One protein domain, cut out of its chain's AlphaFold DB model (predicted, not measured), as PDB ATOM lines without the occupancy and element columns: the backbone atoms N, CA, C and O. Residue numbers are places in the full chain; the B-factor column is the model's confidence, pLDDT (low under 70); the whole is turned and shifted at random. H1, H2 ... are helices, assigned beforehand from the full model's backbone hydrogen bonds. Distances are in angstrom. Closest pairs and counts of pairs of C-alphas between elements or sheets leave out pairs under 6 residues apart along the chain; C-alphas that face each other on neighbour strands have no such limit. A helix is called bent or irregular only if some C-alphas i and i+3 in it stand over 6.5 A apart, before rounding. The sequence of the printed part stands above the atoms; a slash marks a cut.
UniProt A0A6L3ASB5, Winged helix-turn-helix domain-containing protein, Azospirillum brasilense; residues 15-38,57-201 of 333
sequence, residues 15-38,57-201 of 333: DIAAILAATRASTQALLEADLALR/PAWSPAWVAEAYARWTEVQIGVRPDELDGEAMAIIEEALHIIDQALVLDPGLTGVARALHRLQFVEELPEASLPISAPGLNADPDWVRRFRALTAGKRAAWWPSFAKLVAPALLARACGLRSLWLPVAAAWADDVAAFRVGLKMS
ATOM      1  N   ASP A  15     135.243 128.072 112.124       41.91
ATOM      2  CA  ASP A  15     134.589 129.374 111.946       41.91
ATOM      3  C   ASP A  15     134.840 129.943 110.546       41.91
ATOM      4  O   ASP A  15     133.916 130.386 109.869       41.91
ATOM      5  N   ILE A  16     136.086 129.895 110.060       41.22
ATOM      6  CA  ILE A  16     136.419 130.335 108.699       41.22
ATOM      7  C   ILE A  16     135.726 129.446 107.661       41.22
ATOM      8  O   ILE A  16     135.191 129.967 106.687       41.22
ATOM      9  N   ALA A  17     135.685 128.127 107.862       43.81
ATOM     10  CA  ALA A  17     134.992 127.206 106.965       43.81
ATOM     11  C   ALA A  17     133.472 127.435 106.953       43.81
ATOM     12  O   ALA A  17     132.874 127.419 105.880       43.81
ATOM     13  N   ALA A  18     132.858 127.709 108.107       43.16
ATOM     14  CA  ALA A  18     131.442 128.044 108.224       43.16
ATOM     15  C   ALA A  18     131.129 129.400 107.579       43.16
ATOM     16  O   ALA A  18     130.178 129.507 106.813       43.16
ATOM     17  N   ILE A  19     131.975 130.413 107.787       42.78
ATOM     18  CA  ILE A  19     131.862 131.719 107.125       42.78
ATOM     19  C   ILE A  19     132.029 131.569 105.613       42.78
ATOM     20  O   ILE A  19     131.294 132.201 104.864       42.78
ATOM     21  N   LEU A  20     132.965 130.746 105.139       42.53
ATOM     22  CA  LEU A  20     133.172 130.486 103.713       42.53
ATOM     23  C   LEU A  20     132.019 129.693 103.099       42.53
ATOM     24  O   LEU A  20     131.600 130.018 101.994       42.53
ATOM     25  N   ALA A  21     131.481 128.696 103.803       45.50
ATOM     26  CA  ALA A  21     130.317 127.932 103.368       45.50
ATOM     27  C   ALA A  21     129.061 128.808 103.340       45.50
ATOM     28  O   ALA A  21     128.343 128.793 102.347       45.50
ATOM     29  N   ALA A  22     128.850 129.639 104.362       43.44
ATOM     30  CA  ALA A  22     127.758 130.600 104.420       43.44
ATOM     31  C   ALA A  22     127.923 131.712 103.382       43.44
ATOM     32  O   ALA A  22     126.957 132.059 102.719       43.44
ATOM     33  N   THR A  23     129.141 132.224 103.168       42.66
ATOM     34  CA  THR A  23     129.418 133.182 102.087       42.66
ATOM     35  C   THR A  23     129.136 132.514 100.747       42.66
ATOM     36  O   THR A  23     128.412 133.080  99.953       42.66
ATOM     37  N   ARG A  24     129.627 131.295 100.495       48.06
ATOM     38  CA  ARG A  24     129.395 130.574  99.235       48.06
ATOM     39  C   ARG A  24     127.911 130.283  99.013       48.06
ATOM     40  O   ARG A  24     127.434 130.513  97.913       48.06
ATOM     41  N   ALA A  25     127.187 129.831 100.034       44.12
ATOM     42  CA  ALA A  25     125.748 129.582  99.968       44.12
ATOM     43  C   ALA A  25     124.955 130.878  99.761       44.12
ATOM     44  O   ALA A  25     124.032 130.904  98.957       44.12
ATOM     45  N   SER A  26     125.352 131.973 100.413       43.28
ATOM     46  CA  SER A  26     124.677 133.268 100.281       43.28
ATOM     47  C   SER A  26     125.020 133.956  98.956       43.28
ATOM     48  O   SER A  26     124.148 134.555  98.345       43.28
ATOM     49  N   THR A  27     126.253 133.818  98.456       46.25
ATOM     50  CA  THR A  27     126.662 134.245  97.109       46.25
ATOM     51  C   THR A  27     125.959 133.415  96.040       46.25
ATOM     52  O   THR A  27     125.552 133.985  95.041       46.25
ATOM     53  N   GLN A  28     125.762 132.110  96.254       49.56
ATOM     54  CA  GLN A  28     124.993 131.234  95.364       49.56
ATOM     55  C   GLN A  28     123.501 131.598  95.364       49.56
ATOM     56  O   GLN A  28     122.914 131.740  94.300       49.56
ATOM     57  N   ALA A  29     122.906 131.839  96.535       45.25
ATOM     58  CA  ALA A  29     121.518 132.283  96.661       45.25
ATOM     59  C   ALA A  29     121.304 133.691  96.080       45.25
ATOM     60  O   ALA A  29     120.269 133.959  95.472       45.25
ATOM     61  N   LEU A  30     122.292 134.581  96.217       48.38
ATOM     62  CA  LEU A  30     122.313 135.860  95.519       48.38
ATOM     63  C   LEU A  30     122.467 135.702  94.013       48.38
ATOM     64  O   LEU A  30     121.852 136.459  93.278       48.38
ATOM     65  N   LEU A  31     123.283 134.746  93.563       50.62
ATOM     66  CA  LEU A  31     123.430 134.413  92.151       50.62
ATOM     67  C   LEU A  31     122.088 133.986  91.576       50.62
ATOM     68  O   LEU A  31     121.690 134.455  90.524       50.62
ATOM     69  N   GLU A  32     121.392 133.101  92.284       47.75
ATOM     70  CA  GLU A  32     120.086 132.580  91.901       47.75
ATOM     71  C   GLU A  32     119.028 133.685  91.907       47.75
ATOM     72  O   GLU A  32     118.223 133.755  90.983       47.75
ATOM     73  N   ALA A  33     119.068 134.593  92.887       42.44
ATOM     74  CA  ALA A  33     118.188 135.755  92.932       42.44
ATOM     75  C   ALA A  33     118.487 136.753  91.799       42.44
ATOM     76  O   ALA A  33     117.567 137.197  91.124       42.44
ATOM     77  N   ASP A  34     119.755 137.080  91.546       43.22
ATOM     78  CA  ASP A  34     120.174 138.013  90.495       43.22
ATOM     79  C   ASP A  34     119.928 137.434  89.088       43.22
ATOM     80  O   ASP A  34     119.413 138.129  88.216       43.22
ATOM     81  N   LEU A  35     120.185 136.139  88.871       45.03
ATOM     82  CA  LEU A  35     119.872 135.434  87.620       45.03
ATOM     83  C   LEU A  35     118.360 135.320  87.383       45.03
ATOM     84  O   LEU A  35     117.909 135.506  86.254       45.03
ATOM     85  N   ALA A  36     117.565 135.080  88.431       40.41
ATOM     86  CA  ALA A  36     116.104 135.080  88.335       40.41
ATOM     87  C   ALA A  36     115.522 136.476  88.039       40.41
ATOM     88  O   ALA A  36     114.430 136.582  87.481       40.41
ATOM     89  N   LEU A  37     116.242 137.546  88.396       40.59
ATOM     90  CA  LEU A  37     115.830 138.938  88.197       40.59
ATOM     91  C   LEU A  37     116.300 139.542  86.862       40.59
ATOM     92  O   LEU A  37     115.744 140.552  86.434       40.59
ATOM     93  N   ARG A  38     117.289 138.939  86.185       41.75
ATOM     94  CA  ARG A  38     117.851 139.423  84.908       41.75
ATOM     95  C   ARG A  38     117.062 139.026  83.649       41.75
ATOM     96  O   ARG A  38     117.509 139.357  82.559       41.75
ATOM     97  N   PRO A  57     111.395 143.288  94.187       70.94
ATOM     98  CA  PRO A  57     112.320 144.115  93.420       70.94
ATOM     99  C   PRO A  57     113.713 144.112  94.062       70.94
ATOM    100  O   PRO A  57     113.832 144.342  95.267       70.94
ATOM    101  N   ALA A  58     114.771 143.870  93.282       74.44
ATOM    102  CA  ALA A  58     116.140 143.987  93.790       74.44
ATOM    103  C   ALA A  58     116.398 145.391  94.345       74.44
ATOM    104  O   ALA A  58     115.901 146.375  93.797       74.44
ATOM    105  N   TRP A  59     117.218 145.464  95.395       80.19
ATOM    106  CA  TRP A  59     117.535 146.707  96.111       80.19
ATOM    107  C   TRP A  59     116.332 147.369  96.796       80.19
ATOM    108  O   TRP A  59     116.428 148.519  97.202       80.19
ATOM    109  N   SER A  60     115.206 146.664  96.944       85.19
ATOM    110  CA  SER A  60     114.111 147.114  97.809       85.19
ATOM    111  C   SER A  60     114.343 146.695  99.266       85.19
ATOM    112  O   SER A  60     115.041 145.703  99.507       85.19
ATOM    113  N   PRO A  61     113.714 147.369 100.244       89.81
ATOM    114  CA  PRO A  61     113.795 146.958 101.644       89.81
ATOM    115  C   PRO A  61     113.364 145.501 101.863       89.81
ATOM    116  O   PRO A  61     114.055 144.733 102.529       89.81
ATOM    117  N   ALA A  62     112.285 145.074 101.198       84.31
ATOM    118  CA  ALA A  62     111.802 143.694 101.241       84.31
ATOM    119  C   ALA A  62     112.834 142.676 100.713       84.31
ATOM    120  O   ALA A  62     112.904 141.548 101.194       84.31
ATOM    121  N   TRP A  63     113.661 143.067  99.738       84.38
ATOM    122  CA  TRP A  63     114.717 142.204  99.206       84.38
ATOM    123  C   TRP A  63     115.866 142.031 100.202       84.38
ATOM    124  O   TRP A  63     116.357 140.917 100.387       84.38
ATOM    125  N   VAL A  64     116.272 143.112 100.875       85.88
ATOM    126  CA  VAL A  64     117.308 143.056 101.918       85.88
ATOM    127  C   VAL A  64     116.814 142.244 103.118       85.88
ATOM    128  O   VAL A  64     117.568 141.422 103.636       85.88
ATOM    129  N   ALA A  65     115.543 142.398 103.502       86.19
ATOM    130  CA  ALA A  65     114.914 141.608 104.559       86.19
ATOM    131  C   ALA A  65     114.909 140.102 104.233       86.19
ATOM    132  O   ALA A  65     115.297 139.287 105.070       86.19
ATOM    133  N   GLU A  66     114.562 139.717 102.999       82.69
ATOM    134  CA  GLU A  66     114.647 138.319 102.548       82.69
ATOM    135  C   GLU A  66     116.092 137.794 102.575       82.69
ATOM    136  O   GLU A  66     116.342 136.660 102.996       82.69
ATOM    137  N   ALA A  67     117.063 138.609 102.149       79.94
ATOM    138  CA  ALA A  67     118.476 138.241 102.190       79.94
ATOM    139  C   ALA A  67     118.963 138.022 103.634       79.94
ATOM    140  O   ALA A  67     119.671 137.046 103.898       79.94
ATOM    141  N   TYR A  68     118.548 138.883 104.566       81.44
ATOM    142  CA  TYR A  68     118.836 138.743 105.993       81.44
ATOM    143  C   TYR A  68     118.194 137.484 106.583       81.44
ATOM    144  O   TYR A  68     118.865 136.726 107.288       81.44
ATOM    145  N   ALA A  69     116.930 137.204 106.248       78.62
ATOM    146  CA  ALA A  69     116.223 136.017 106.716       78.62
ATOM    147  C   ALA A  69     116.922 134.725 106.266       78.62
ATOM    148  O   ALA A  69     117.140 133.828 107.081       78.62
ATOM    149  N   ARG A  70     117.350 134.649 104.999       74.56
ATOM    150  CA  ARG A  70     118.104 133.500 104.463       74.56
ATOM    151  C   ARG A  70     119.496 133.371 105.062       74.56
ATOM    152  O   ARG A  70     119.935 132.264 105.365       74.56
ATOM    153  N   TRP A  71     120.207 134.485 105.222       73.38
ATOM    154  CA  TRP A  71     121.517 134.478 105.868       73.38
ATOM    155  C   TRP A  71     121.407 133.951 107.297       73.38
ATOM    156  O   TRP A  71     122.166 133.065 107.686       73.38
ATOM    157  N   THR A  72     120.405 134.427 108.033       73.81
ATOM    158  CA  THR A  72     120.081 133.953 109.375       73.81
ATOM    159  C   THR A  72     119.739 132.465 109.345       73.81
ATOM    160  O   THR A  72     120.398 131.693 110.032       73.81
ATOM    161  N   GLU A  73     118.831 132.022 108.473       72.50
ATOM    162  CA  GLU A  73     118.463 130.608 108.303       72.50
ATOM    163  C   GLU A  73     119.673 129.695 108.071       72.50
ATOM    164  O   GLU A  73     119.754 128.624 108.663       72.50
ATOM    165  N   VAL A  74     120.664 130.126 107.290       65.50
ATOM    166  CA  VAL A  74     121.907 129.362 107.088       65.50
ATOM    167  C   VAL A  74     122.752 129.286 108.365       65.50
ATOM    168  O   VAL A  74     123.370 128.254 108.625       65.50
ATOM    169  N   GLN A  75     122.802 130.356 109.161       66.00
ATOM    170  CA  GLN A  75     123.555 130.382 110.422       66.00
ATOM    171  C   GLN A  75     122.879 129.554 111.521       66.00
ATOM    172  O   GLN A  75     123.564 128.920 112.323       66.00
ATOM    173  N   ILE A  76     121.546 129.590 111.584       66.50
ATOM    174  CA  ILE A  76     120.771 129.041 112.704       66.50
ATOM    175  C   ILE A  76     119.981 127.769 112.361       66.50
ATOM    176  O   ILE A  76     119.483 127.096 113.260       66.50
ATOM    177  N   GLY A  77     119.889 127.407 111.083       63.78
ATOM    178  CA  GLY A  77     119.147 126.246 110.581       63.78
ATOM    179  C   GLY A  77     117.624 126.417 110.560       63.78
ATOM    180  O   GLY A  77     116.919 125.465 110.235       63.78
ATOM    181  N   VAL A  78     117.114 127.595 110.930       68.06
ATOM    182  CA  VAL A  78     115.682 127.911 111.017       68.06
ATOM    183  C   VAL A  78     115.445 129.308 110.459       68.06
ATOM    184  O   VAL A  78     116.190 130.233 110.769       68.06
ATOM    185  N   ARG A  79     114.403 129.475 109.646       75.62
ATOM    186  CA  ARG A  79     114.012 130.783 109.116       75.62
ATOM    187  C   ARG A  79     113.455 131.676 110.238       75.62
ATOM    188  O   ARG A  79     112.581 131.200 110.960       75.62
ATOM    189  N   PRO A  80     113.942 132.917 110.413       78.38
ATOM    190  CA  PRO A  80     113.424 133.820 111.440       78.38
ATOM    191  C   PRO A  80     112.019 134.347 111.113       78.38
ATOM    192  O   PRO A  80     111.571 134.250 109.965       78.38
ATOM    193  N   ASP A  81     111.356 134.915 112.123       81.56
ATOM    194  CA  ASP A  81     110.116 135.683 111.949       81.56
ATOM    195  C   ASP A  81     110.350 136.961 111.122       81.56
ATOM    196  O   ASP A  81     111.489 137.380 110.883       81.56
ATOM    197  N   GLU A  82     109.256 137.574 110.662       83.12
ATOM    198  CA  GLU A  82     109.306 138.839 109.927       83.12
ATOM    199  C   GLU A  82     109.965 139.948 110.761       83.12
ATOM    200  O   GLU A  82     109.774 140.042 111.975       83.12
ATOM    201  N   LEU A  83     110.753 140.782 110.081       85.31
ATOM    202  CA  LEU A  83     111.405 141.937 110.687       85.31
ATOM    203  C   LEU A  83     110.366 142.985 111.094       85.31
ATOM    204  O   LEU A  83     109.391 143.222 110.379       85.31
ATOM    205  N   ASP A  84     110.595 143.625 112.236       87.38
ATOM    206  CA  ASP A  84     109.751 144.712 112.718       87.38
ATOM    207  C   ASP A  84     110.024 146.037 111.980       87.38
ATOM    208  O   ASP A  84     110.898 146.151 111.118       87.38
ATOM    209  N   GLY A  85     109.233 147.063 112.305       88.81
ATOM    210  CA  GLY A  85     109.347 148.377 111.667       88.81
ATOM    211  C   GLY A  85     110.682 149.081 111.929       88.81
ATOM    212  O   GLY A  85     111.125 149.854 111.085       88.81
ATOM    213  N   GLU A  86     111.332 148.802 113.058       90.88
ATOM    214  CA  GLU A  86     112.639 149.369 113.403       90.88
ATOM    215  C   GLU A  86     113.734 148.764 112.519       90.88
ATOM    216  O   GLU A  86     114.453 149.493 111.836       90.88
ATOM    217  N   ALA A  87     113.781 147.434 112.409       89.56
ATOM    218  CA  ALA A  87     114.693 146.739 111.509       89.56
ATOM    219  C   ALA A  87     114.496 147.148 110.039       89.56
ATOM    220  O   ALA A  87     115.468 147.302 109.295       89.56
ATOM    221  N   MET A  88     113.247 147.360 109.613       93.50
ATOM    222  CA  MET A  88     112.951 147.842 108.262       93.50
ATOM    223  C   MET A  88     113.448 149.275 108.023       93.50
ATOM    224  O   MET A  88     113.969 149.548 106.942       93.50
ATOM    225  N   ALA A  89     113.369 150.162 109.019       93.94
ATOM    226  CA  ALA A  89     113.909 151.518 108.918       93.94
ATOM    227  C   ALA A  89     115.443 151.522 108.774       93.94
ATOM    228  O   ALA A  89     115.980 152.245 107.935       93.94
ATOM    229  N   ILE A  90     116.147 150.651 109.510       95.12
ATOM    230  CA  ILE A  90     117.605 150.474 109.375       95.12
ATOM    231  C   ILE A  90     117.962 149.998 107.953       95.12
ATOM    232  O   ILE A  90     118.926 150.468 107.342       95.12
ATOM    233  N   ILE A  91     117.176 149.077 107.383       94.06
ATOM    234  CA  ILE A  91     117.360 148.614 105.998       94.06
ATOM    235  C   ILE A  91     117.175 149.757 104.990       94.06
ATOM    236  O   ILE A  91     117.946 149.864 104.032       94.06
ATOM    237  N   GLU A  92     116.156 150.595 105.176       95.69
ATOM    238  CA  GLU A  92     115.906 151.755 104.316       95.69
ATOM    239  C   GLU A  92     117.057 152.763 104.378       95.69
ATOM    240  O   GLU A  92     117.511 153.236 103.332       95.69
ATOM    241  N   GLU A  93     117.590 153.029 105.570       95.94
ATOM    242  CA  GLU A  93     118.777 153.868 105.751       95.94
ATOM    243  C   GLU A  93     119.996 153.284 105.025       95.94
ATOM    244  O   GLU A  93     120.684 153.993 104.284       95.94
ATOM    245  N   ALA A  94     120.238 151.977 105.155       94.88
ATOM    246  CA  ALA A  94     121.336 151.302 104.468       94.88
ATOM    247  C   ALA A  94     121.237 151.433 102.937       94.88
ATOM    248  O   ALA A  94     122.236 151.699 102.264       94.88
ATOM    249  N   LEU A  95     120.034 151.273 102.376       93.94
ATOM    250  CA  LEU A  95     119.788 151.458 100.944       93.94
ATOM    251  C   LEU A  95     119.979 152.921 100.522       93.94
ATOM    252  O   LEU A  95     120.607 153.181  99.494       93.94
ATOM    253  N   HIS A  96     119.530 153.872 101.344       96.00
ATOM    254  CA  HIS A  96     119.746 155.295 101.103       96.00
ATOM    255  C   HIS A  96     121.237 155.659 101.076       96.00
ATOM    256  O   HIS A  96     121.672 156.395 100.192       96.00
ATOM    257  N   ILE A  97     122.043 155.101 101.987       95.56
ATOM    258  CA  ILE A  97     123.503 155.281 102.016       95.56
ATOM    259  C   ILE A  97     124.147 154.788 100.716       95.56
ATOM    260  O   ILE A  97     125.036 155.457 100.176       95.56
ATOM    261  N   ILE A  98     123.706 153.635 100.200       94.00
ATOM    262  CA  ILE A  98     124.196 153.095  98.928       94.00
ATOM    263  C   ILE A  98     123.859 154.059  97.788       94.00
ATOM    264  O   ILE A  98     124.758 154.465  97.050       94.00
ATOM    265  N   ASP A  99     122.592 154.451  97.658       94.00
ATOM    266  CA  ASP A  99     122.146 155.333  96.578       94.00
ATOM    267  C   ASP A  99     122.853 156.691  96.632       94.00
ATOM    268  O   ASP A  99     123.351 157.177  95.615       94.00
ATOM    269  N   GLN A 100     122.983 157.277  97.822       96.00
ATOM    270  CA  GLN A 100     123.663 158.552  98.011       96.00
ATOM    271  C   GLN A 100     125.141 158.468  97.615       96.00
ATOM    272  O   GLN A 100     125.636 159.346  96.908       96.00
ATOM    273  N   ALA A 101     125.855 157.415  98.026       95.38
ATOM    274  CA  ALA A 101     127.258 157.233  97.662       95.38
ATOM    275  C   ALA A 101     127.443 157.065  96.145       95.38
ATOM    276  O   ALA A 101     128.376 157.627  95.576       95.38
ATOM    277  N   LEU A 102     126.538 156.341  95.478       92.50
ATOM    278  CA  LEU A 102     126.573 156.155  94.024       92.50
ATOM    279  C   LEU A 102     126.239 157.434  93.245       92.50
ATOM    280  O   LEU A 102     126.774 157.633  92.155       92.50
ATOM    281  N   VAL A 103     125.362 158.287  93.782       93.62
ATOM    282  CA  VAL A 103     125.015 159.586  93.183       93.62
ATOM    283  C   VAL A 103     126.152 160.593  93.346       93.62
ATOM    284  O   VAL A 103     126.465 161.309  92.396       93.62
ATOM    285  N   LEU A 104     126.765 160.656  94.531       95.06
ATOM    286  CA  LEU A 104     127.855 161.592  94.816       95.06
ATOM    287  C   LEU A 104     129.138 161.225  94.065       95.06
ATOM    288  O   LEU A 104     129.809 162.108  93.537       95.06
ATOM    289  N   ASP A 105     129.457 159.933  93.988       94.31
ATOM    290  CA  ASP A 105     130.692 159.437  93.389       94.31
ATOM    291  C   ASP A 105     130.399 158.273  92.428       94.31
ATOM    292  O   ASP A 105     130.485 157.108  92.809       94.31
ATOM    293  N   PRO A 106     130.067 158.521  91.155       90.69
ATOM    294  CA  PRO A 106     129.709 157.441  90.242       90.69
ATOM    295  C   PRO A 106     130.865 156.454  90.004       90.69
ATOM    296  O   PRO A 106     132.049 156.802  90.016       90.69
ATOM    297  N   GLY A 107     130.514 155.196  89.729       90.06
ATOM    298  CA  GLY A 107     131.473 154.136  89.416       90.06
ATOM    299  C   GLY A 107     132.118 153.506  90.652       90.06
ATOM    300  O   GLY A 107     131.468 153.277  91.671       90.06
ATOM    301  N   LEU A 108     133.403 153.159  90.542       91.94
ATOM    302  CA  LEU A 108     134.113 152.358  91.546       91.94
ATOM    303  C   LEU A 108     134.200 153.061  92.905       91.94
ATOM    304  O   LEU A 108     134.089 152.405  93.939       91.94
ATOM    305  N   THR A 109     134.391 154.380  92.900       94.56
ATOM    306  CA  THR A 109     134.548 155.182  94.117       94.56
ATOM    307  C   THR A 109     133.279 155.153  94.963       94.56
ATOM    308  O   THR A 109     133.356 154.800  96.135       94.56
ATOM    309  N   GLY A 110     132.104 155.422  94.388       94.62
ATOM    310  CA  GLY A 110     130.838 155.356  95.125       94.62
ATOM    311  C   GLY A 110     130.496 153.954  95.584       94.62
ATOM    312  O   GLY A 110     130.002 153.797  96.693       94.62
ATOM    313  N   VAL A 111     130.832 152.918  94.803       92.50
ATOM    314  CA  VAL A 111     130.692 151.529  95.274       92.50
ATOM    315  C   VAL A 111     131.574 151.284  96.494       92.50
ATOM    316  O   VAL A 111     131.096 150.753  97.492       92.50
ATOM    317  N   ALA A 112     132.845 151.685  96.457       93.75
ATOM    318  CA  ALA A 112     133.740 151.529  97.597       93.75
ATOM    319  C   ALA A 112     133.212 152.263  98.834       93.75
ATOM    320  O   ALA A 112     133.136 151.665  99.907       93.75
ATOM    321  N   ARG A 113     132.785 153.519  98.672       95.25
ATOM    322  CA  ARG A 113     132.223 154.344  99.748       95.25
ATOM    323  C   ARG A 113     130.935 153.750 100.312       95.25
ATOM    324  O   ARG A 113     130.815 153.634 101.525       95.25
ATOM    325  N   ALA A 114     130.021 153.286  99.461       94.81
ATOM    326  CA  ALA A 114     128.805 152.593  99.883       94.81
ATOM    327  C   ALA A 114     129.136 151.378 100.765       94.81
ATOM    328  O   ALA A 114     128.646 151.263 101.883       94.81
ATOM    329  N   LEU A 115     130.028 150.502 100.294       91.38
ATOM    330  CA  LEU A 115     130.430 149.292 101.018       91.38
ATOM    331  C   LEU A 115     131.123 149.593 102.349       91.38
ATOM    332  O   LEU A 115     130.922 148.864 103.317       91.38
ATOM    333  N   HIS A 116     131.934 150.652 102.391       92.88
ATOM    334  CA  HIS A 116     132.593 151.107 103.613       92.88
ATOM    335  C   HIS A 116     131.583 151.649 104.617       92.88
ATOM    336  O   HIS A 116     131.618 151.254 105.774       92.88
ATOM    337  N   ARG A 117     130.644 152.491 104.180       93.88
ATOM    338  CA  ARG A 117     129.655 153.130 105.059       93.88
ATOM    339  C   ARG A 117     128.650 152.146 105.640       93.88
ATOM    340  O   ARG A 117     128.275 152.300 106.797       93.88
ATOM    341  N   LEU A 118     128.292 151.098 104.891       91.25
ATOM    342  CA  LEU A 118     127.406 150.034 105.377       91.25
ATOM    343  C   LEU A 118     127.885 149.420 106.700       91.25
ATOM    344  O   LEU A 118     127.061 149.035 107.515       91.25
ATOM    345  N   GLN A 119     129.196 149.354 106.955       85.38
ATOM    346  CA  GLN A 119     129.714 148.762 108.195       85.38
ATOM    347  C   GLN A 119     129.405 149.582 109.459       85.38
ATOM    348  O   GLN A 119     129.599 149.076 110.562       85.38
ATOM    349  N   PHE A 120     129.012 150.848 109.295       87.69
ATOM    350  CA  PHE A 120     128.678 151.762 110.387       87.69
ATOM    351  C   PHE A 120     127.172 151.962 110.545       87.69
ATOM    352  O   PHE A 120     126.763 152.703 111.434       87.69
ATOM    353  N   VAL A 121     126.366 151.319 109.697       90.25
ATOM    354  CA  VAL A 121     124.919 151.254 109.896       90.25
ATOM    355  C   VAL A 121     124.650 150.474 111.176       90.25
ATOM    356  O   VAL A 121     125.358 149.510 111.484       90.25
ATOM    357  N   GLU A 122     123.635 150.906 111.918       88.06
ATOM    358  CA  GLU A 122     123.168 150.201 113.104       88.06
ATOM    359  C   GLU A 122     122.912 148.720 112.791       88.06
ATOM    360  O   GLU A 122     122.356 148.365 111.749       88.06
ATOM    361  N   GLU A 123     123.396 147.827 113.654       86.38
ATOM    362  CA  GLU A 123     123.258 146.391 113.426       86.38
ATOM    363  C   GLU A 123     121.782 145.995 113.557       86.38
ATOM    364  O   GLU A 123     121.096 146.439 114.477       86.38
ATOM    365  N   LEU A 124     121.294 145.139 112.652       84.19
ATOM    366  CA  LEU A 124     119.914 144.664 112.729       84.19
ATOM    367  C   LEU A 124     119.672 143.913 114.049       84.19
ATOM    368  O   LEU A 124     120.552 143.153 114.480       84.19
ATOM    369  N   PRO A 125     118.486 144.078 114.667       79.00
ATOM    370  CA  PRO A 125     118.162 143.404 115.915       79.00
ATOM    371  C   PRO A 125     118.270 141.887 115.756       79.00
ATOM    372  O   PRO A 125     118.136 141.340 114.657       79.00
ATOM    373  N   GLU A 126     118.533 141.184 116.862       71.56
ATOM    374  CA  GLU A 126     118.600 139.726 116.821       71.56
ATOM    375  C   GLU A 126     117.277 139.153 116.318       71.56
ATOM    376  O   GLU A 126     116.221 139.380 116.904       71.56
ATOM    377  N   ALA A 127     117.356 138.388 115.231       68.00
ATOM    378  CA  ALA A 127     116.183 137.814 114.605       68.00
ATOM    379  C   ALA A 127     115.384 136.944 115.589       68.00
ATOM    380  O   ALA A 127     115.920 136.012 116.204       68.00
ATOM    381  N   SER A 128     114.087 137.231 115.696       65.62
ATOM    382  CA  SER A 128     113.155 136.438 116.493       65.62
ATOM    383  C   SER A 128     112.992 135.044 115.889       65.62
ATOM    384  O   SER A 128     112.842 134.878 114.675       65.62
ATOM    385  N   LEU A 129     113.054 134.017 116.740       64.69
ATOM    386  CA  LEU A 129     112.798 132.641 116.326       64.69
ATOM    387  C   LEU A 129     111.294 132.417 116.166       64.69
ATOM    388  O   LEU A 129     110.550 132.809 117.067       64.69
ATOM    389  N   PRO A 130     110.862 131.682 115.126       62.97
ATOM    390  CA  PRO A 130     109.455 131.397 114.939       62.97
ATOM    391  C   PRO A 130     108.897 130.631 116.127       62.97
ATOM    392  O   PRO A 130     109.390 129.561 116.498       62.97
ATOM    393  N   ILE A 131     107.799 131.159 116.670       57.00
ATOM    394  CA  ILE A 131     107.066 130.616 117.826       57.00
ATOM    395  C   ILE A 131     106.698 129.129 117.620       57.00
ATOM    396  O   ILE A 131     106.511 128.381 118.577       57.00
ATOM    397  N   SER A 132     106.618 128.680 116.363       53.00
ATOM    398  CA  SER A 132     106.182 127.337 115.967       53.00
ATOM    399  C   SER A 132     107.276 126.447 115.360       53.00
ATOM    400  O   SER A 132     106.936 125.413 114.782       53.00
ATOM    401  N   ALA A 133     108.570 126.792 115.441       52.84
ATOM    402  CA  ALA A 133     109.590 125.934 114.828       52.84
ATOM    403  C   ALA A 133     109.577 124.520 115.463       52.84
ATOM    404  O   ALA A 133     109.645 124.399 116.695       52.84
ATOM    405  N   PRO A 134     109.487 123.442 114.657       48.09
ATOM    406  CA  PRO A 134     109.404 122.081 115.171       48.09
ATOM    407  C   PRO A 134     110.692 121.735 115.930       48.09
ATOM    408  O   PRO A 134     111.735 121.496 115.328       48.09
ATOM    409  N   GLY A 135     110.627 121.758 117.264       51.94
ATOM    410  CA  GLY A 135     111.763 121.519 118.165       51.94
ATOM    411  C   GLY A 135     111.874 122.511 119.330       51.94
ATOM    412  O   GLY A 135     112.356 122.130 120.395       51.94
ATOM    413  N   LEU A 136     111.358 123.741 119.189       47.81
ATOM    414  CA  LEU A 136     111.424 124.773 120.242       47.81
ATOM    415  C   LEU A 136     110.579 124.442 121.480       47.81
ATOM    416  O   LEU A 136     110.961 124.795 122.591       47.81
ATOM    417  N   ASN A 137     109.484 123.699 121.300       51.25
ATOM    418  CA  ASN A 137     108.592 123.291 122.390       51.25
ATOM    419  C   ASN A 137     108.993 121.972 123.081       51.25
ATOM    420  O   ASN A 137     108.272 121.533 123.972       51.25
ATOM    421  N   ALA A 138     110.094 121.315 122.685       52.28
ATOM    422  CA  ALA A 138     110.393 119.955 123.155       52.28
ATOM    423  C   ALA A 138     111.739 119.776 123.876       52.28
ATOM    424  O   ALA A 138     111.829 118.878 124.709       52.28
ATOM    425  N   ASP A 139     112.769 120.593 123.610       59.56
ATOM    426  CA  ASP A 139     114.092 120.382 124.221       59.56
ATOM    427  C   ASP A 139     114.769 121.691 124.699       59.56
ATOM    428  O   ASP A 139     115.420 122.395 123.917       59.56
ATOM    429  N   PRO A 140     114.677 122.016 126.003       60.09
ATOM    430  CA  PRO A 140     115.410 123.122 126.624       60.09
ATOM    431  C   PRO A 140     116.936 123.041 126.431       60.09
ATOM    432  O   PRO A 140     117.606 124.077 126.374       60.09
ATOM    433  N   ASP A 141     117.505 121.838 126.284       58.31
ATOM    434  CA  ASP A 141     118.931 121.652 126.011       58.31
ATOM    435  C   ASP A 141     119.281 121.979 124.557       58.31
ATOM    436  O   ASP A 141     120.411 122.391 124.281       58.31
ATOM    437  N   TRP A 142     118.346 121.825 123.616       63.22
ATOM    438  CA  TRP A 142     118.513 122.305 122.243       63.22
ATOM    439  C   TRP A 142     118.543 123.833 122.209       63.22
ATOM    440  O   TRP A 142     119.486 124.392 121.660       63.22
ATOM    441  N   VAL A 143     117.613 124.515 122.890       57.62
ATOM    442  CA  VAL A 143     117.595 125.991 122.983       57.62
ATOM    443  C   VAL A 143     118.857 126.526 123.673       57.62
ATOM    444  O   VAL A 143     119.423 127.531 123.243       57.62
ATOM    445  N   ARG A 144     119.358 125.848 124.715       58.81
ATOM    446  CA  ARG A 144     120.626 126.212 125.372       58.81
ATOM    447  C   ARG A 144     121.835 125.995 124.458       58.81
ATOM    448  O   ARG A 144     122.695 126.869 124.393       58.81
ATOM    449  N   ARG A 145     121.913 124.861 123.749       56.97
ATOM    450  CA  ARG A 145     122.978 124.580 122.765       56.97
ATOM    451  C   ARG A 145     122.931 125.557 121.594       56.97
ATOM    452  O   ARG A 145     123.976 126.030 121.174       56.97
ATOM    453  N   PHE A 146     121.736 125.906 121.134       55.38
ATOM    454  CA  PHE A 146     121.485 126.933 120.136       55.38
ATOM    455  C   PHE A 146     122.015 128.289 120.598       55.38
ATOM    456  O   PHE A 146     122.887 128.848 119.946       55.38
ATOM    457  N   ARG A 147     121.583 128.764 121.775       56.53
ATOM    458  CA  ARG A 147     122.081 130.016 122.361       56.53
ATOM    459  C   ARG A 147     123.593 129.999 122.566       56.53
ATOM    460  O   ARG A 147     124.228 131.020 122.372       56.53
ATOM    461  N   ALA A 148     124.183 128.856 122.919       55.69
ATOM    462  CA  ALA A 148     125.632 128.710 123.049       55.69
ATOM    463  C   ALA A 148     126.366 128.737 121.691       55.69
ATOM    464  O   ALA A 148     127.439 129.327 121.601       55.69
ATOM    465  N   LEU A 149     125.785 128.150 120.636       49.69
ATOM    466  CA  LEU A 149     126.293 128.222 119.258       49.69
ATOM    467  C   LEU A 149     126.203 129.649 118.700       49.69
ATOM    468  O   LEU A 149     127.093 130.087 117.977       49.69
ATOM    469  N   THR A 150     125.155 130.387 119.065       47.75
ATOM    470  CA  THR A 150     124.909 131.757 118.601       47.75
ATOM    471  C   THR A 150     125.545 132.835 119.474       47.75
ATOM    472  O   THR A 150     125.718 133.953 119.004       47.75
ATOM    473  N   ALA A 151     125.908 132.513 120.720       47.94
ATOM    474  CA  ALA A 151     126.723 133.357 121.600       47.94
ATOM    475  C   ALA A 151     128.206 133.372 121.184       47.94
ATOM    476  O   ALA A 151     128.982 134.201 121.662       47.94
ATOM    477  N   GLY A 152     128.611 132.464 120.286       47.47
ATOM    478  CA  GLY A 152     129.850 132.587 119.524       47.47
ATOM    479  C   GLY A 152     129.769 133.762 118.548       47.47
ATOM    480  O   GLY A 152     128.696 134.086 118.055       47.47
ATOM    481  N   LYS A 153     130.910 134.410 118.280       52.56
ATOM    482  CA  LYS A 153     131.067 135.600 117.422       52.56
ATOM    483  C   LYS A 153     130.401 135.420 116.047       52.56
ATOM    484  O   LYS A 153     131.073 135.051 115.081       52.56
ATOM    485  N   ARG A 154     129.101 135.709 115.945       59.97
ATOM    486  CA  ARG A 154     128.390 135.800 114.670       59.97
ATOM    487  C   ARG A 154     129.112 136.825 113.801       59.97
ATOM    488  O   ARG A 154     129.592 137.851 114.288       59.97
ATOM    489  N   ALA A 155     129.238 136.526 112.512       64.31
ATOM    490  CA  ALA A 155     129.671 137.551 111.578       64.31
ATOM    491  C   ALA A 155     128.600 138.649 111.574       64.31
ATOM    492  O   ALA A 155     127.425 138.326 111.450       64.31
ATOM    493  N   ALA A 156     129.001 139.910 111.716       74.75
ATOM    494  CA  ALA A 156     128.074 141.028 111.578       74.75
ATOM    495  C   ALA A 156     127.395 140.983 110.198       74.75
ATOM    496  O   ALA A 156     128.029 140.611 109.193       74.75
ATOM    497  N   TRP A 157     126.114 141.343 110.162       83.38
ATOM    498  CA  TRP A 157     125.284 141.335 108.968       83.38
ATOM    499  C   TRP A 157     125.845 142.290 107.928       83.38
ATOM    500  O   TRP A 157     126.168 141.841 106.831       83.38
ATOM    501  N   TRP A 158     126.056 143.566 108.258       85.44
ATOM    502  CA  TRP A 158     126.413 144.569 107.253       85.44
ATOM    503  C   TRP A 158     127.735 144.303 106.528       85.44
ATOM    504  O   TRP A 158     127.750 144.372 105.300       85.44
ATOM    505  N   PRO A 159     128.832 143.894 107.195       78.75
ATOM    506  CA  PRO A 159     130.040 143.465 106.490       78.75
ATOM    507  C   PRO A 159     129.825 142.223 105.610       78.75
ATOM    508  O   PRO A 159     130.470 142.075 104.568       78.75
ATOM    509  N   SER A 160     128.933 141.316 106.023       76.62
ATOM    510  CA  SER A 160     128.584 140.117 105.249       76.62
ATOM    511  C   SER A 160     127.737 140.479 104.026       76.62
ATOM    512  O   SER A 160     128.032 140.017 102.925       76.62
ATOM    513  N   PHE A 161     126.751 141.356 104.205       82.19
ATOM    514  CA  PHE A 161     125.900 141.913 103.165       82.19
ATOM    515  C   PHE A 161     126.714 142.729 102.162       82.19
ATOM    516  O   PHE A 161     126.617 142.481 100.965       82.19
ATOM    517  N   ALA A 162     127.601 143.612 102.628       82.69
ATOM    518  CA  ALA A 162     128.513 144.383 101.790       82.69
ATOM    519  C   ALA A 162     129.328 143.459 100.876       82.69
ATOM    520  O   ALA A 162     129.320 143.626  99.661       82.69
ATOM    521  N   LYS A 163     129.960 142.414 101.426       75.62
ATOM    522  CA  LYS A 163     130.698 141.423 100.624       75.62
ATOM    523  C   LYS A 163     129.811 140.736  99.584       75.62
ATOM    524  O   LYS A 163     130.239 140.498  98.457       75.62
ATOM    525  N   LEU A 164     128.601 140.386  99.996       75.44
ATOM    526  CA  LEU A 164     127.618 139.665  99.207       75.44
ATOM    527  C   LEU A 164     127.135 140.510  98.013       75.44
ATOM    528  O   LEU A 164     127.133 140.018  96.888       75.44
ATOM    529  N   VAL A 165     126.841 141.795  98.218       80.06
ATOM    530  CA  VAL A 165     126.323 142.685  97.167       80.06
ATOM    531  C   VAL A 165     127.397 143.396  96.343       80.06
ATOM    532  O   VAL A 165     127.116 143.867  95.239       80.06
ATOM    533  N   ALA A 166     128.631 143.482  96.839       83.06
ATOM    534  CA  ALA A 166     129.689 144.277  96.224       83.06
ATOM    535  C   ALA A 166     129.976 143.941  94.742       83.06
ATOM    536  O   ALA A 166     130.093 144.877  93.948       83.06
ATOM    537  N   PRO A 167     130.024 142.666  94.301       81.00
ATOM    538  CA  PRO A 167     130.201 142.352  92.883       81.00
ATOM    539  C   PRO A 167     129.041 142.840  92.001       81.00
ATOM    540  O   PRO A 167     129.276 143.334  90.897       81.00
ATOM    541  N   ALA A 168     127.799 142.753  92.489       79.06
ATOM    542  CA  ALA A 168     126.620 143.243  91.776       79.06
ATOM    543  C   ALA A 168     126.595 144.781  91.710       79.06
ATOM    544  O   ALA A 168     126.301 145.344  90.654       79.06
ATOM    545  N   LEU A 169     126.989 145.465  92.794       83.56
ATOM    546  CA  LEU A 169     127.172 146.921  92.800       83.56
ATOM    547  C   LEU A 169     128.230 147.363  91.790       83.56
ATOM    548  O   LEU A 169     127.984 148.292  91.025       83.56
ATOM    549  N   LEU A 170     129.377 146.677  91.724       84.75
ATOM    550  CA  LEU A 170     130.408 146.959  90.721       84.75
ATOM    551  C   LEU A 170     129.896 146.749  89.295       84.75
ATOM    552  O   LEU A 170     130.138 147.588  88.427       84.75
ATOM    553  N   ALA A 171     129.168 145.659  89.044       81.56
ATOM    554  CA  ALA A 171     128.586 145.382  87.734       81.56
ATOM    555  C   ALA A 171     127.653 146.514  87.285       81.56
ATOM    556  O   ALA A 171     127.736 146.974  86.145       81.56
ATOM    557  N   ARG A 172     126.786 146.969  88.199       80.25
ATOM    558  CA  ARG A 172     125.798 148.022  87.960       80.25
ATOM    559  C   ARG A 172     126.451 149.393  87.794       80.25
ATOM    560  O   ARG A 172     126.166 150.073  86.816       80.25
ATOM    561  N   ALA A 173     127.307 149.794  88.727       85.19
ATOM    562  CA  ALA A 173     127.868 151.142  88.774       85.19
ATOM    563  C   ALA A 173     129.016 151.357  87.777       85.19
ATOM    564  O   ALA A 173     129.197 152.466  87.287       85.19
ATOM    565  N   CYS A 174     129.794 150.312  87.474       83.62
ATOM    566  CA  CYS A 174     130.967 150.402  86.596       83.62
ATOM    567  C   CYS A 174     130.740 149.779  85.208       83.62
ATOM    568  O   CYS A 174     131.653 149.770  84.388       83.62
ATOM    569  N   GLY A 175     129.564 149.198  84.940       77.62
ATOM    570  CA  GLY A 175     129.274 148.512  83.674       77.62
ATOM    571  C   GLY A 175     130.019 147.182  83.484       77.62
ATOM    572  O   GLY A 175     130.066 146.651  82.376       77.62
ATOM    573  N   LEU A 176     130.593 146.611  84.549       72.44
ATOM    574  CA  LEU A 176     131.450 145.418  84.507       72.44
ATOM    575  C   LEU A 176     130.647 144.103  84.485       72.44
ATOM    576  O   LEU A 176     130.818 143.224  85.333       72.44
ATOM    577  N   ARG A 177     129.758 143.950  83.497       69.12
ATOM    578  CA  ARG A 177     128.793 142.833  83.406       69.12
ATOM    579  C   ARG A 177     129.415 141.440  83.290       69.12
ATOM    580  O   ARG A 177     128.757 140.473  83.654       69.12
ATOM    581  N   SER A 178     130.654 141.328  82.818       67.25
ATOM    582  CA  SER A 178     131.350 140.041  82.656       67.25
ATOM    583  C   SER A 178     132.328 139.729  83.793       67.25
ATOM    584  O   SER A 178     132.762 138.591  83.924       67.25
ATOM    585  N   LEU A 179     132.669 140.717  84.631       68.81
ATOM    586  CA  LEU A 179     133.690 140.574  85.679       68.81
ATOM    587  C   LEU A 179     133.117 140.356  87.079       68.81
ATOM    588  O   LEU A 179     133.857 139.964  87.975       68.81
ATOM    589  N   TRP A 180     131.817 140.563  87.290       72.38
ATOM    590  CA  TRP A 180     131.221 140.447  88.625       72.38
ATOM    591  C   TRP A 180     131.378 139.047  89.240       72.38
ATOM    592  O   TRP A 180     131.723 138.933  90.411       72.38
ATOM    593  N   LEU A 181     131.211 137.981  88.455       66.19
ATOM    594  CA  LEU A 181     131.406 136.596  88.900       66.19
ATOM    595  C   LEU A 181     132.875 136.292  89.268       66.19
ATOM    596  O   LEU A 181     133.122 135.817  90.378       66.19
ATOM    597  N   PRO A 182     133.863 136.595  88.402       71.75
ATOM    598  CA  PRO A 182     135.281 136.493  88.751       71.75
ATOM    599  C   PRO A 182     135.677 137.299  89.993       71.75
ATOM    600  O   PRO A 182     136.413 136.802  90.845       71.75
ATOM    601  N   VAL A 183     135.159 138.524  90.131       73.44
ATOM    602  CA  VAL A 183     135.383 139.381  91.304       73.44
ATOM    603  C   VAL A 183     134.800 138.740  92.567       73.44
ATOM    604  O   VAL A 183     135.497 138.642  93.575       73.44
ATOM    605  N   ALA A 184     133.566 138.230  92.502       72.44
ATOM    606  CA  ALA A 184     132.933 137.517  93.609       72.44
ATOM    607  C   ALA A 184     133.762 136.304  94.059       72.44
ATOM    608  O   ALA A 184     134.001 136.126  95.254       72.44
ATOM    609  N   ALA A 185     134.248 135.499  93.107       67.31
ATOM    610  CA  ALA A 185     135.095 134.343  93.387       67.31
ATOM    611  C   ALA A 185     136.433 134.755  94.024       67.31
ATOM    612  O   ALA A 185     136.813 134.217  95.064       67.31
ATOM    613  N   ALA A 186     137.109 135.762  93.465       69.88
ATOM    614  CA  ALA A 186     138.385 136.250  93.983       69.88
ATOM    615  C   ALA A 186     138.276 136.779  95.423       69.88
ATOM    616  O   ALA A 186     139.198 136.608  96.219       69.88
ATOM    617  N   TRP A 187     137.156 137.411  95.774       73.88
ATOM    618  CA  TRP A 187     136.919 137.945  97.119       73.88
ATOM    619  C   TRP A 187     136.380 136.905  98.100       73.88
ATOM    620  O   TRP A 187     136.521 137.059  99.317       73.88
ATOM    621  N   ALA A 188     135.762 135.833  97.603       65.31
ATOM    622  CA  ALA A 188     135.427 134.680  98.424       65.31
ATOM    623  C   ALA A 188     136.696 133.994  98.954       65.31
ATOM    624  O   ALA A 188     136.702 133.587 100.115       65.31
ATOM    625  N   ASP A 189     137.759 133.942  98.147       61.06
ATOM    626  CA  ASP A 189     139.032 133.306  98.505       61.06
ATOM    627  C   ASP A 189     139.858 134.109  99.529       61.06
ATOM    628  O   ASP A 189     140.581 133.512 100.325       61.06
ATOM    629  N   ASP A 190     139.733 135.444  99.562       68.88
ATOM    630  CA  ASP A 190     140.486 136.319 100.478       68.88
ATOM    631  C   ASP A 190     139.577 137.155 101.396       68.88
ATOM    632  O   ASP A 190     139.504 138.388 101.357       68.88
ATOM    633  N   VAL A 191     138.855 136.445 102.266       66.69
ATOM    634  CA  VAL A 191     137.932 137.049 103.247       66.69
ATOM    635  C   VAL A 191     138.659 137.958 104.238       66.69
ATOM    636  O   VAL A 191     138.082 138.929 104.733       66.69
ATOM    637  N   ALA A 192     139.914 137.633 104.551       70.12
ATOM    638  CA  ALA A 192     140.716 138.396 105.492       70.12
ATOM    639  C   ALA A 192     141.075 139.768 104.914       70.12
ATOM    640  O   ALA A 192     140.854 140.767 105.596       70.12
ATOM    641  N   ALA A 193     141.539 139.835 103.661       72.69
ATOM    642  CA  ALA A 193     141.860 141.103 103.013       72.69
ATOM    643  C   ALA A 193     140.636 142.018 102.897       72.69
ATOM    644  O   ALA A 193     140.737 143.198 103.226       72.69
ATOM    645  N   PHE A 194     139.470 141.476 102.525       74.44
ATOM    646  CA  PHE A 194     138.234 142.265 102.438       74.44
ATOM    647  C   PHE A 194     137.860 142.885 103.795       74.44
ATOM    648  O   PHE A 194     137.593 144.080 103.892       74.44
ATOM    649  N   ARG A 195     137.907 142.094 104.877       75.06
ATOM    650  CA  ARG A 195     137.589 142.572 106.234       75.06
ATOM    651  C   ARG A 195     138.615 143.553 106.789       75.06
ATOM    652  O   ARG A 195     138.240 144.464 107.520       75.06
ATOM    653  N   VAL A 196     139.899 143.344 106.504       80.81
ATOM    654  CA  VAL A 196     140.957 144.282 106.901       80.81
ATOM    655  C   VAL A 196     140.779 145.600 106.158       80.81
ATOM    656  O   VAL A 196     140.837 146.646 106.794       80.81
ATOM    657  N   GLY A 197     140.494 145.542 104.856       81.38
ATOM    658  CA  GLY A 197     140.247 146.711 104.021       81.38
ATOM    659  C   GLY A 197     139.076 147.558 104.512       81.38
ATOM    660  O   GLY A 197     139.217 148.772 104.612       81.38
ATOM    661  N   LEU A 198     137.957 146.934 104.897       79.81
ATOM    662  CA  LEU A 198     136.803 147.665 105.432       79.81
ATOM    663  C   LEU A 198     137.143 148.480 106.691       79.81
ATOM    664  O   LEU A 198     136.630 149.578 106.858       79.81
ATOM    665  N   LYS A 199     138.064 147.999 107.532       84.25
ATOM    666  CA  LYS A 199     138.495 148.706 108.751       84.25
ATOM    667  C   LYS A 199     139.457 149.872 108.498       84.25
ATOM    668  O   LYS A 199     139.861 150.529 109.456       84.25
ATOM    669  N   MET A 200     139.890 150.084 107.256       88.38
ATOM    670  CA  MET A 200     140.773 151.192 106.895       88.38
ATOM    671  C   MET A 200     139.994 152.513 106.810       88.38
ATOM    672  O   MET A 200     138.769 152.544 106.959       88.38
ATOM    673  N   SER A 201     140.706 153.614 106.556       93.69
ATOM    674  CA  SER A 201     140.058 154.864 106.154       93.69
ATOM    675  C   SER A 201     139.265 154.665 104.852       93.69
ATOM    676  O   SER A 201     139.571 153.762 104.067       93.69
TER     677      SER A 201
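AT A GLANCE: This is residues 15 to 38 and 57 to 201 of the 333 residues of the protein "Winged helix-turn-helix domain-containing protein" of Azospirillum brasilense (UniProt A0A6L3ASB5). The short arm H6a of the bent helix H6 is the core of a body of helices, with H1 and H4 packed on opposite sides of it and H2 and H8 close to it on the two other sides, while H5 lies away from this core. H3 folds back along H4, H6b and H7 form a hairpin at one end, and H5 lies toward the other end, where residues 136 to 142 stick out. The printed part has 169 residues, with eight named helices, H1 to H8 in order, and no named strand: the class is all helix. It is compact, with a radius of gyration of the C-alphas of 16.6 A, yet elongated in outline, 53 by 34 by 34 A.

HOW THE PARTS SIT: Start at H1, residues 15 to 37, the longest helix and, with H6, residues 157 to 174, a hub touching three other helices. By its hydrogen bonds H6 was assigned as one helix, but it is bent: C-alphas 164 and 167 are 7.3 A apart, and its arms H6a, residues 157 to 164, and H6b, residues 167 to 174, stand at a steep tilt of 67 degrees. With residues 23 to 30 alone H1 touches H6a; the closest C-alphas, of Thr 27 and Leu 164, are 5.9 A apart. With residues 20 to 27 alone it touches H7, residues 180 to 189, at a shallow tilt of 10 degrees, opposite ways, closest at the C-alphas of Leu 20 and Ala 188, 7.1 A. With residues 22 to 26 alone it touches H2, residues 61 to 76, closest at the C-alphas of Ser 26 and Trp 71, 6.5 A. With its residues 61 to 65 alone H2 touches H3, residues 85 to 104, at a steep tilt of 65 degrees, closest at the C-alphas of Pro 61 and Ile 91, 5.9 A. H3 and H4, residues 108 to 118, form a helical hairpin at a shallow tilt of 23 degrees, closest at the C-alphas of Leu 102 and Gly 110, 4.5 A. H4 touches H6a, closest at the C-alphas of Leu 115 and Ala 162, 5.3 A. H6b and H7 form a helical hairpin too, closest at the C-alphas of Pro 167 and Trp 180, 4.8 A. H8, residues 191 to 198, touches no helix, but its C-alpha 198 is 5.7 A from that of His 116 in H4, close but not clearly touching. H5, residues 140 to 150, is close to H2 but not clearly touching, and apart from H1. In each helix and arm every O i to N i+4 pair is within hydrogen-bond range.

IN THESE COORDINATES: Find C-alpha 15 at (134.589, 129.374, 111.946); from there H1 runs 31.7 A to C-alpha 37. H3 runs 28.3 A and H2 22.2 A. H8 ends at C-alpha 198, (136.803, 147.665, 105.432).

THE WHOLE: The C-alphas farthest apart, of Pro 106 and Ala 138, are 53.5 A apart. Residues 39 to 56 are not printed; C-alphas 38 and 57 are 11.2 A apart across this cut. The link from H4 to H5, residues 119 to 139, is long. The mean pLDDT of the printed part is 72.5; look for values under 70 at residues 15 to 38 and 127 to 155, among others.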